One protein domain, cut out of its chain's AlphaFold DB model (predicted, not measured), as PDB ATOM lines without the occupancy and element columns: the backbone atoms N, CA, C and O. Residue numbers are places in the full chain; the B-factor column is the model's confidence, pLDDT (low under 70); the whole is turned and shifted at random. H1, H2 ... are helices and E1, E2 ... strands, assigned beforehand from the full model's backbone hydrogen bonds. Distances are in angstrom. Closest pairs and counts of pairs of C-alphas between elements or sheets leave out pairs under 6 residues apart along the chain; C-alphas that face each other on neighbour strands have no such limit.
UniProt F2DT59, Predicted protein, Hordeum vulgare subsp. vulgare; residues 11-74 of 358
ATOM      1  N   VAL A  11     -40.008  22.752 -38.723       44.16
ATOM      2  CA  VAL A  11     -39.818  21.287 -38.675       44.16
ATOM      3  C   VAL A  11     -38.492  20.881 -39.326       44.16
ATOM      4  O   VAL A  11     -37.795  20.004 -38.813       44.16
ATOM      5  N   ALA A  12     -38.099  21.556 -40.414       43.28
ATOM      6  CA  ALA A  12     -36.766  21.407 -40.987       43.28
ATOM      7  C   ALA A  12     -35.674  21.829 -39.990       43.28
ATOM      8  O   ALA A  12     -34.677  21.129 -39.896       43.28
ATOM      9  N   LEU A  13     -35.887  22.883 -39.192       44.72
ATOM     10  CA  LEU A  13     -34.944  23.380 -38.179       44.72
ATOM     11  C   LEU A  13     -34.671  22.378 -37.046       44.72
ATOM     12  O   LEU A  13     -33.519  22.233 -36.643       44.72
ATOM     13  N   LEU A  14     -35.686  21.652 -36.566       49.25
ATOM     14  CA  LEU A  14     -35.508  20.612 -35.536       49.25
ATOM     15  C   LEU A  14     -34.743  19.388 -36.070       49.25
ATOM     16  O   LEU A  14     -33.955  18.778 -35.350       49.25
ATOM     17  N   ALA A  15     -34.941  19.056 -37.347       50.78
ATOM     18  CA  ALA A  15     -34.274  17.950 -38.030       50.78
ATOM     19  C   ALA A  15     -32.858  18.302 -38.538       50.78
ATOM     20  O   ALA A  15     -31.980  17.441 -38.549       50.78
ATOM     21  N   SER A  16     -32.621  19.554 -38.944       49.28
ATOM     22  CA  SER A  16     -31.358  20.024 -39.531       49.28
ATOM     23  C   SER A  16     -30.351  20.545 -38.504       49.28
ATOM     24  O   SER A  16     -29.182  20.708 -38.838       49.28
ATOM     25  N   ALA A  17     -30.780  20.839 -37.271       53.81
ATOM     26  CA  ALA A  17     -29.893  21.336 -36.214       53.81
ATOM     27  C   ALA A  17     -29.050  20.234 -35.546       53.81
ATOM     28  O   ALA A  17     -28.068  20.538 -34.872       53.81
ATOM     29  N   SER A  18     -29.402  18.960 -35.740       70.50
ATOM     30  CA  SER A  18     -28.672  17.825 -35.176       70.50
ATOM     31  C   SER A  18     -27.968  17.038 -36.277       70.50
ATOM     32  O   SER A  18     -28.608  16.429 -37.137       70.50
ATOM     33  N   GLY A  19     -26.632  17.006 -36.226       78.25
ATOM     34  CA  GLY A  19     -25.813  16.216 -37.154       78.25
ATOM     35  C   GLY A  19     -26.184  14.727 -37.168       78.25
ATOM     36  O   GLY A  19     -26.088  14.088 -38.214       78.25
ATOM     37  N   SER A  20     -26.694  14.195 -36.052       82.75
ATOM     38  CA  SER A  20     -27.151  12.805 -35.955       82.75
ATOM     39  C   SER A  20     -28.421  12.525 -36.753       82.75
ATOM     40  O   SER A  20     -28.522  11.484 -37.401       82.75
ATOM     41  N   LEU A  21     -29.381  13.454 -36.754       84.94
ATOM     42  CA  LEU A  21     -30.594  13.344 -37.571       84.94
ATOM     43  C   LEU A  21     -30.253  13.456 -39.060       84.94
ATOM     44  O   LEU A  21     -30.702  12.633 -39.859       84.94
ATOM     45  N   ALA A  22     -29.388  14.404 -39.428       85.06
ATOM     46  CA  ALA A  22     -28.892  14.525 -40.798       85.06
ATOM     47  C   ALA A  22     -28.179  13.240 -41.263       85.06
ATOM     48  O   ALA A  22     -28.417  12.765 -42.373       85.06
ATOM     49  N   ALA A  23     -27.374  12.608 -40.400       85.81
ATOM     50  CA  ALA A  23     -26.718  11.334 -40.703       85.81
ATOM     51  C   ALA A  23     -27.715  10.185 -40.961       85.81
ATOM     52  O   ALA A  23     -27.421   9.284 -41.751       85.81
ATOM     53  N   ALA A  24     -28.905  10.233 -40.355       84.69
ATOM     54  CA  ALA A  24     -29.997   9.296 -40.616       84.69
ATOM     55  C   ALA A  24     -30.808   9.622 -41.893       84.69
ATOM     56  O   ALA A  24     -31.627   8.802 -42.313       84.69
ATOM     57  N   GLY A  25     -30.543  10.758 -42.552       84.38
ATOM     58  CA  GLY A  25     -31.216  11.210 -43.777       84.38
ATOM     59  C   GLY A  25     -32.267  12.304 -43.558       84.38
ATOM     60  O   GLY A  25     -33.058  12.582 -44.461       84.38
ATOM     61  N   ALA A  26     -32.301  12.921 -42.374       83.56
ATOM     62  CA  ALA A  26     -33.259  13.975 -42.081       83.56
ATOM     63  C   ALA A  26     -33.034  15.219 -42.956       83.56
ATOM     64  O   ALA A  26     -31.907  15.678 -43.135       83.56
ATOM     65  N   GLY A  27     -34.126  15.771 -43.492       76.81
ATOM     66  CA  GLY A  27     -34.106  16.994 -44.305       76.81
ATOM     67  C   GLY A  27     -33.741  16.810 -45.784       76.81
ATOM     68  O   GLY A  27     -33.831  17.775 -46.537       76.81
ATOM     69  N   GLU A  28     -33.387  15.602 -46.239       80.62
ATOM     70  CA  GLU A  28     -33.070  15.357 -47.659       80.62
ATOM     71  C   GLU A  28     -34.304  15.333 -48.570       80.62
ATOM     72  O   GLU A  28     -34.214  15.618 -49.765       80.62
ATOM     73  N   ARG A  29     -35.469  14.984 -48.014       79.50
ATOM     74  CA  ARG A  29     -36.752  14.976 -48.720       79.50
ATOM     75  C   ARG A  29     -37.904  15.294 -47.777       79.50
ATOM     76  O   ARG A  29     -37.819  15.070 -46.568       79.50
ATOM     77  N   GLU A  30     -39.004  15.776 -48.344       78.88
ATOM     78  CA  GLU A  30     -40.275  15.852 -47.626       78.88
ATOM     79  C   GLU A  30     -40.739  14.435 -47.237       78.88
ATOM     80  O   GLU A  30     -40.505  13.471 -47.975       78.88
ATOM     81  N   GLY A  31     -41.326  14.294 -46.046       78.44
ATOM     82  CA  GLY A  31     -41.767  12.990 -45.536       78.44
ATOM     83  C   GLY A  31     -40.625  11.988 -45.336       78.44
ATOM     84  O   GLY A  31     -40.800  10.794 -45.558       78.44
ATOM     85  N   TRP A  32     -39.417  12.439 -44.968       83.31
ATOM     86  CA  TRP A  32     -38.290  11.526 -44.720       83.31
ATOM     87  C   TRP A  32     -38.572  10.524 -43.582       83.31
ATOM     88  O   TRP A  32     -38.044   9.417 -43.613       83.31
ATOM     89  N   LEU A  33     -39.436  10.880 -42.621       84.62
ATOM     90  CA  LEU A  33     -39.919   9.972 -41.569       84.62
ATOM     91  C   LEU A  33     -40.886   8.900 -42.097       84.62
ATOM     92  O   LEU A  33     -41.043   7.869 -41.454       84.62
ATOM     93  N   ASP A  34     -41.501   9.116 -43.263       85.56
ATOM     94  CA  ASP A  34     -42.369   8.128 -43.917       85.56
ATOM     95  C   ASP A  34     -41.552   7.061 -44.670       85.56
ATOM     96  O   ASP A  34     -42.111   6.146 -45.276       85.56
ATOM     97  N   ASP A  35     -40.218   7.177 -44.676       88.69
ATOM     98  CA  ASP A  35     -39.341   6.148 -45.217       88.69
ATOM     99  C   ASP A  35     -39.419   4.866 -44.374       88.69
ATOM    100  O   ASP A  35     -39.053   4.893 -43.199       88.69
ATOM    101  N   PRO A  36     -39.792   3.707 -44.945       88.25
ATOM    102  CA  PRO A  36     -39.770   2.446 -44.206       88.25
ATOM    103  C   PRO A  36     -38.355   2.012 -43.787       88.25
ATOM    104  O   PRO A  36     -38.217   1.109 -42.961       88.25
ATOM    105  N   ALA A  37     -37.302   2.608 -44.358       90.81
ATOM    106  CA  ALA A  37     -35.923   2.399 -43.930       90.81
ATOM    107  C   ALA A  37     -35.536   3.235 -42.698       90.81
ATOM    108  O   ALA A  37     -34.458   3.008 -42.148       90.81
ATOM    109  N   VAL A  38     -36.372   4.190 -42.276       92.69
ATOM    110  CA  VAL A  38     -36.176   4.986 -41.062       92.69
ATOM    111  C   VAL A  38     -37.015   4.383 -39.940       92.69
ATOM    112  O   VAL A  38     -38.226   4.216 -40.046       92.69
ATOM    113  N   LEU A  39     -36.346   4.032 -38.850       94.12
ATOM    114  CA  LEU A  39     -36.931   3.407 -37.674       94.12
ATOM    115  C   LEU A  39     -36.776   4.355 -36.495       94.12
ATOM    116  O   LEU A  39     -35.723   4.970 -36.320       94.12
ATOM    117  N   LEU A  40     -37.821   4.459 -35.686       92.69
ATOM    118  CA  LEU A  40     -37.893   5.397 -34.576       92.69
ATOM    119  C   LEU A  40     -38.250   4.636 -33.308       92.69
ATOM    120  O   LEU A  40     -39.166   3.815 -33.328       92.69
ATOM    121  N   SER A  41     -37.581   4.963 -32.208       92.38
ATOM    122  CA  SER A  41     -38.092   4.661 -30.876       92.38
ATOM    123  C   SER A  41     -37.943   5.880 -29.971       92.38
ATOM    124  O   SER A  41     -36.909   6.559 -29.967       92.38
ATOM    125  N   LEU A  42     -39.008   6.183 -29.235       89.31
ATOM    126  CA  LEU A  42     -39.075   7.319 -28.330       89.31
ATOM    127  C   LEU A  42     -38.611   6.879 -26.945       89.31
ATOM    128  O   LEU A  42     -39.145   5.931 -26.376       89.31
ATOM    129  N   GLY A  43     -37.621   7.585 -26.418       83.69
ATOM    130  CA  GLY A  43     -37.038   7.302 -25.122       83.69
ATOM    131  C   GLY A  43     -37.947   7.700 -23.957       83.69
ATOM    132  O   GLY A  43     -39.007   8.321 -24.136       83.69
ATOM    133  N   PRO A  44     -37.517   7.379 -22.729       76.12
ATOM    134  CA  PRO A  44     -38.261   7.669 -21.512       76.12
ATOM    135  C   PRO A  44     -38.680   9.137 -21.421       76.12
ATOM    136  O   PRO A  44     -37.940  10.056 -21.783       76.12
ATOM    137  N   ARG A  45     -39.895   9.370 -20.910       76.00
ATOM    138  CA  ARG A  45     -40.481  10.714 -20.734       76.00
ATOM    139  C   ARG A  45     -40.528  11.555 -22.023       76.00
ATOM    140  O   ARG A  45     -40.669  12.773 -21.929       76.00
ATOM    141  N   ALA A  46     -40.421  10.924 -23.199       77.12
ATOM    142  CA  ALA A  46     -40.370  11.586 -24.503       77.12
ATOM    143  C   ALA A  46     -39.243  12.631 -24.633       77.12
ATOM    144  O   ALA A  46     -39.393  13.625 -25.343       77.12
ATOM    145  N   ARG A  47     -38.132  12.430 -23.911       80.25
ATOM    146  CA  ARG A  47     -37.004  13.375 -23.882       80.25
ATOM    147  C   ARG A  47     -35.946  13.093 -24.927       80.25
ATOM    148  O   ARG A  47     -35.342  14.041 -25.411       80.25
ATOM    149  N   ASP A  48     -35.774  11.831 -25.289       85.81
ATOM    150  CA  ASP A  48     -34.769  11.381 -26.245       85.81
ATOM    151  C   ASP A  48     -35.426  10.590 -27.372       85.81
ATOM    152  O   ASP A  48     -36.479   9.976 -27.198       85.81
ATOM    153  N   LEU A  49     -34.813  10.614 -28.549       90.38
ATOM    154  CA  LEU A  49     -35.273   9.923 -29.742       90.38
ATOM    155  C   LEU A  49     -34.120   9.110 -30.327       90.38
ATOM    156  O   LEU A  49     -33.058   9.651 -30.639       90.38
ATOM    157  N   ALA A  50     -34.353   7.812 -30.501       93.19
ATOM    158  CA  ALA A  50     -33.480   6.938 -31.262       93.19
ATOM    159  C   ALA A  50     -34.002   6.873 -32.700       93.19
ATOM    160  O   ALA A  50     -35.150   6.495 -32.935       93.19
ATOM    161  N   VAL A  51     -33.158   7.244 -33.658       93.69
ATOM    162  CA  VAL A  51     -33.452   7.221 -35.093       93.69
ATOM    163  C   VAL A  51     -32.451   6.305 -35.771       93.69
ATOM    164  O   VAL A  51     -31.270   6.630 -35.854       93.69
ATOM    165  N   ALA A  52     -32.900   5.166 -36.281       94.25
ATOM    166  CA  ALA A  52     -32.054   4.264 -37.046       94.25
ATOM    167  C   ALA A  52     -32.396   4.317 -38.537       94.25
ATOM    168  O   ALA A  52     -33.560   4.314 -38.920       94.25
ATOM    169  N   SER A  53     -31.373   4.335 -39.389       93.50
ATOM    170  CA  SER A  53     -31.513   4.276 -40.843       93.50
ATOM    171  C   SER A  53     -30.944   2.962 -41.363       93.50
ATOM    172  O   SER A  53     -29.731   2.749 -41.358       93.50
ATOM    173  N   ALA A  54     -31.820   2.084 -41.852       92.06
ATOM    174  CA  ALA A  54     -31.456   0.802 -42.449       92.06
ATOM    175  C   ALA A  54     -30.658   0.974 -43.751       92.06
ATOM    176  O   ALA A  54     -29.748   0.196 -44.041       92.06
ATOM    177  N   ALA A  55     -30.987   2.005 -44.536       89.75
ATOM    178  CA  ALA A  55     -30.317   2.302 -45.798       89.75
ATOM    179  C   ALA A  55     -28.883   2.810 -45.586       89.75
ATOM    180  O   ALA A  55     -28.001   2.517 -46.393       89.75
ATOM    181  N   ARG A  56     -28.654   3.557 -44.499       89.19
ATOM    182  CA  ARG A  56     -27.365   4.200 -44.192       89.19
ATOM    183  C   ARG A  56     -26.537   3.450 -43.157       89.19
ATOM    184  O   ARG A  56     -25.376   3.796 -42.970       89.19
ATOM    185  N   SER A  57     -27.121   2.457 -42.489       91.81
ATOM    186  CA  SER A  57     -26.517   1.759 -41.348       91.81
ATOM    187  C   SER A  57     -26.047   2.739 -40.266       91.81
ATOM    188  O   SER A  57     -24.902   2.698 -39.822       91.81
ATOM    189  N   VAL A  58     -26.933   3.654 -39.872       93.38
ATOM    190  CA  VAL A  58     -26.675   4.686 -38.856       93.38
ATOM    191  C   VAL A  58     -27.727   4.589 -37.758       93.38
ATOM    192  O   VAL A  58     -28.899   4.380 -38.057       93.38
ATOM    193  N   LEU A  59     -27.308   4.787 -36.512       94.12
ATOM    194  CA  LEU A  59     -28.168   5.052 -35.364       94.12
ATOM    195  C   LEU A  59     -27.842   6.451 -34.827       94.12
ATOM    196  O   LEU A  59     -26.710   6.722 -34.440       94.12
ATOM    197  N   GLY A  60     -28.825   7.341 -34.801       92.25
ATOM    198  CA  GLY A  60     -28.756   8.633 -34.131       92.25
ATOM    199  C   GLY A  60     -29.506   8.586 -32.804       92.25
ATOM    200  O   GLY A  60     -30.652   8.149 -32.768       92.25
ATOM    201  N   ILE A  61     -28.881   9.061 -31.731       90.94
ATOM    202  CA  ILE A  61     -29.509   9.265 -30.420       90.94
ATOM    203  C   ILE A  61     -29.547  10.771 -30.183       90.94
ATOM    204  O   ILE A  61     -28.495  11.415 -30.144       90.94
ATOM    205  N   VAL A  62     -30.746  11.349 -30.108       88.50
ATOM    206  CA  VAL A  62     -30.920  12.807 -30.085       88.50
ATOM    207  C   VAL A  62     -31.902  13.242 -28.997       88.50
ATOM    208  O   VAL A  62     -33.008  12.705 -28.951       88.50
ATOM    209  N   PRO A  63     -31.566  14.265 -28.191       83.50
ATOM    210  CA  PRO A  63     -32.526  14.914 -27.305       83.50
ATOM    211  C   PRO A  63     -33.627  15.634 -28.097       83.50
ATOM    212  O   PRO A  63     -33.355  16.464 -28.966       83.50
ATOM    213  N   VAL A  64     -34.887  15.375 -27.759       78.31
ATOM    214  CA  VAL A  64     -36.075  15.982 -28.386       78.31
ATOM    215  C   VAL A  64     -36.132  17.492 -28.140       78.31
ATOM    216  O   VAL A  64     -36.570  18.242 -29.009       78.31
ATOM    217  N   ALA A  65     -35.647  17.959 -26.985       70.81
ATOM    218  CA  ALA A  65     -35.596  19.383 -26.639       70.81
ATOM    219  C   ALA A  65     -34.541  20.185 -27.436       70.81
ATOM    220  O   ALA A  65     -34.428  21.398 -27.252       70.81
ATOM    221  N   GLY A  66     -33.788  19.530 -28.326       62.09
ATOM    222  CA  GLY A  66     -32.668  20.117 -29.051       62.09
ATOM    223  C   GLY A  66     -31.361  20.049 -28.258       62.09
ATOM    224  O   GLY A  66     -31.351  19.987 -27.030       62.09
ATOM    225  N   GLY A  67     -30.236  20.028 -28.976       65.88
ATOM    226  CA  GLY A  67     -28.902  19.852 -28.398       65.88
ATOM    227  C   GLY A  67     -28.035  18.887 -29.207       65.88
ATOM    228  O   GLY A  67     -28.455  18.370 -30.244       65.88
ATOM    229  N   GLY A  68     -26.801  18.669 -28.746       72.06
ATOM    230  CA  GLY A  68     -25.890  17.695 -29.349       72.06
ATOM    231  C   GLY A  68     -26.449  16.274 -29.247       72.06
ATOM    232  O   GLY A  68     -26.996  15.895 -28.216       72.06
ATOM    233  N   GLY A  69     -26.322  15.501 -30.324       82.94
ATOM    234  CA  GLY A  69     -26.703  14.092 -30.374       82.94
ATOM    235  C   GLY A  69     -25.493  13.198 -30.613       82.94
ATOM    236  O   GLY A  69     -24.434  13.657 -31.044       82.94
ATOM    237  N   VAL A  70     -25.673  11.901 -30.388       88.88
ATOM    238  CA  VAL A  70     -24.664  10.882 -30.685       88.88
ATOM    239  C   VAL A  70     -25.030  10.190 -31.989       88.88
ATOM    240  O   VAL A  70     -26.197   9.897 -32.244       88.88
ATOM    241  N   THR A  71     -24.040   9.989 -32.855       91.75
ATOM    242  CA  THR A  71     -24.189   9.213 -34.088       91.75
ATOM    243  C   THR A  71     -23.339   7.965 -33.973       91.75
ATOM    244  O   THR A  71     -22.117   8.043 -33.902       91.75
ATOM    245  N   VAL A  72     -23.989   6.814 -34.014       92.00
ATOM    246  CA  VAL A  72     -23.354   5.507 -34.038       92.00
ATOM    247  C   VAL A  72     -23.433   4.964 -35.457       92.00
ATOM    248  O   VAL A  72     -24.484   4.991 -36.099       92.00
ATOM    249  N   LYS A  73     -22.314   4.436 -35.949       91.00
ATOM    250  CA  LYS A  73     -22.278   3.588 -37.142       91.00
ATOM    251  C   LYS A  73     -22.025   2.160 -36.681       91.00
ATOM    252  O   LYS A  73     -20.870   1.829 -36.409       91.00
ATOM    253  N   PRO A  74     -23.073   1.331 -36.539       86.81
ATOM    254  CA  PRO A  74     -22.902  -0.057 -36.153       86.81
ATOM    255  C   PRO A  74     -21.875  -0.756 -37.044       86.81
ATOM    256  O   PRO A  74     -21.976  -0.705 -38.271       86.81
TER     257      PRO A  74
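Overview. This is residues 11 to 74 of the 358 residues of the protein "Predicted protein" of Hordeum vulgare subsp. vulgare (UniProt F2DT59). A small twisted wall of four antiparallel strands, E1 to E4, has one short helix, H2, packed on one face and no named helix on the other. A second short helix, H1, lies off the sheet beyond H2, and a long loop, residues 24 to 37, leads from H2 to the edge strand E1. The 64 printed residues hold H1, H2, E1, E2, E3 and E4 in that order along the chain; the class is mixed, helices and strands, with under half of the residues, 31, in named elements. The whole is compact, with a radius of gyration of the C-alphas of 10.6 A and spans of 27 by 25 by 17 A.

Arrangement. H1, residues 11 to 16, and H2, residues 19 to 23, only just touch, only at the corner by their link, with 3 pairs of C-alphas within 8 A, the closest those of Ala 15 and Leu 21, 5.9 A apart. In both helices every O i to N i+4 pair is within hydrogen-bond range. E1, residues 38 to 42, E2, residues 48 to 53, E3, residues 58 to 63, and E4, residues 70 to 72, form a meander, each strand the antiparallel neighbour of the one before. In the hairpin of E1 and E2, N 39 and O 52 are 2.8 A apart; in that of E2 and E3, N 51 and O 60, 2.8 A; in that of E3 and E4, N 61 and O 70, 2.9 A, each within hydrogen-bond range. H2 is on the sheet, over E3, at a height over the sheet of 7.4 A; its closest C-alphas to E3 are those of Ser 20 and Gly 60, 4.8 A. H1 is not on the sheet.

Along the chain. H1 begins at C-alpha 11, (-39.818, 21.287, -38.675). E1 is 13.3 A long, E2 16.6 A and E3 16.5 A. E4 ends at C-alpha 72, (-23.354, 5.507, -34.038).

Size, cuts and confidence. The C-alphas farthest apart, of Arg 29 and Arg 45, are 28.6 A apart. The printed part has no cut; the link from H2 to E1 is long. Residues 11 to 17 and 66 to 67 are under 70 in pLDDT.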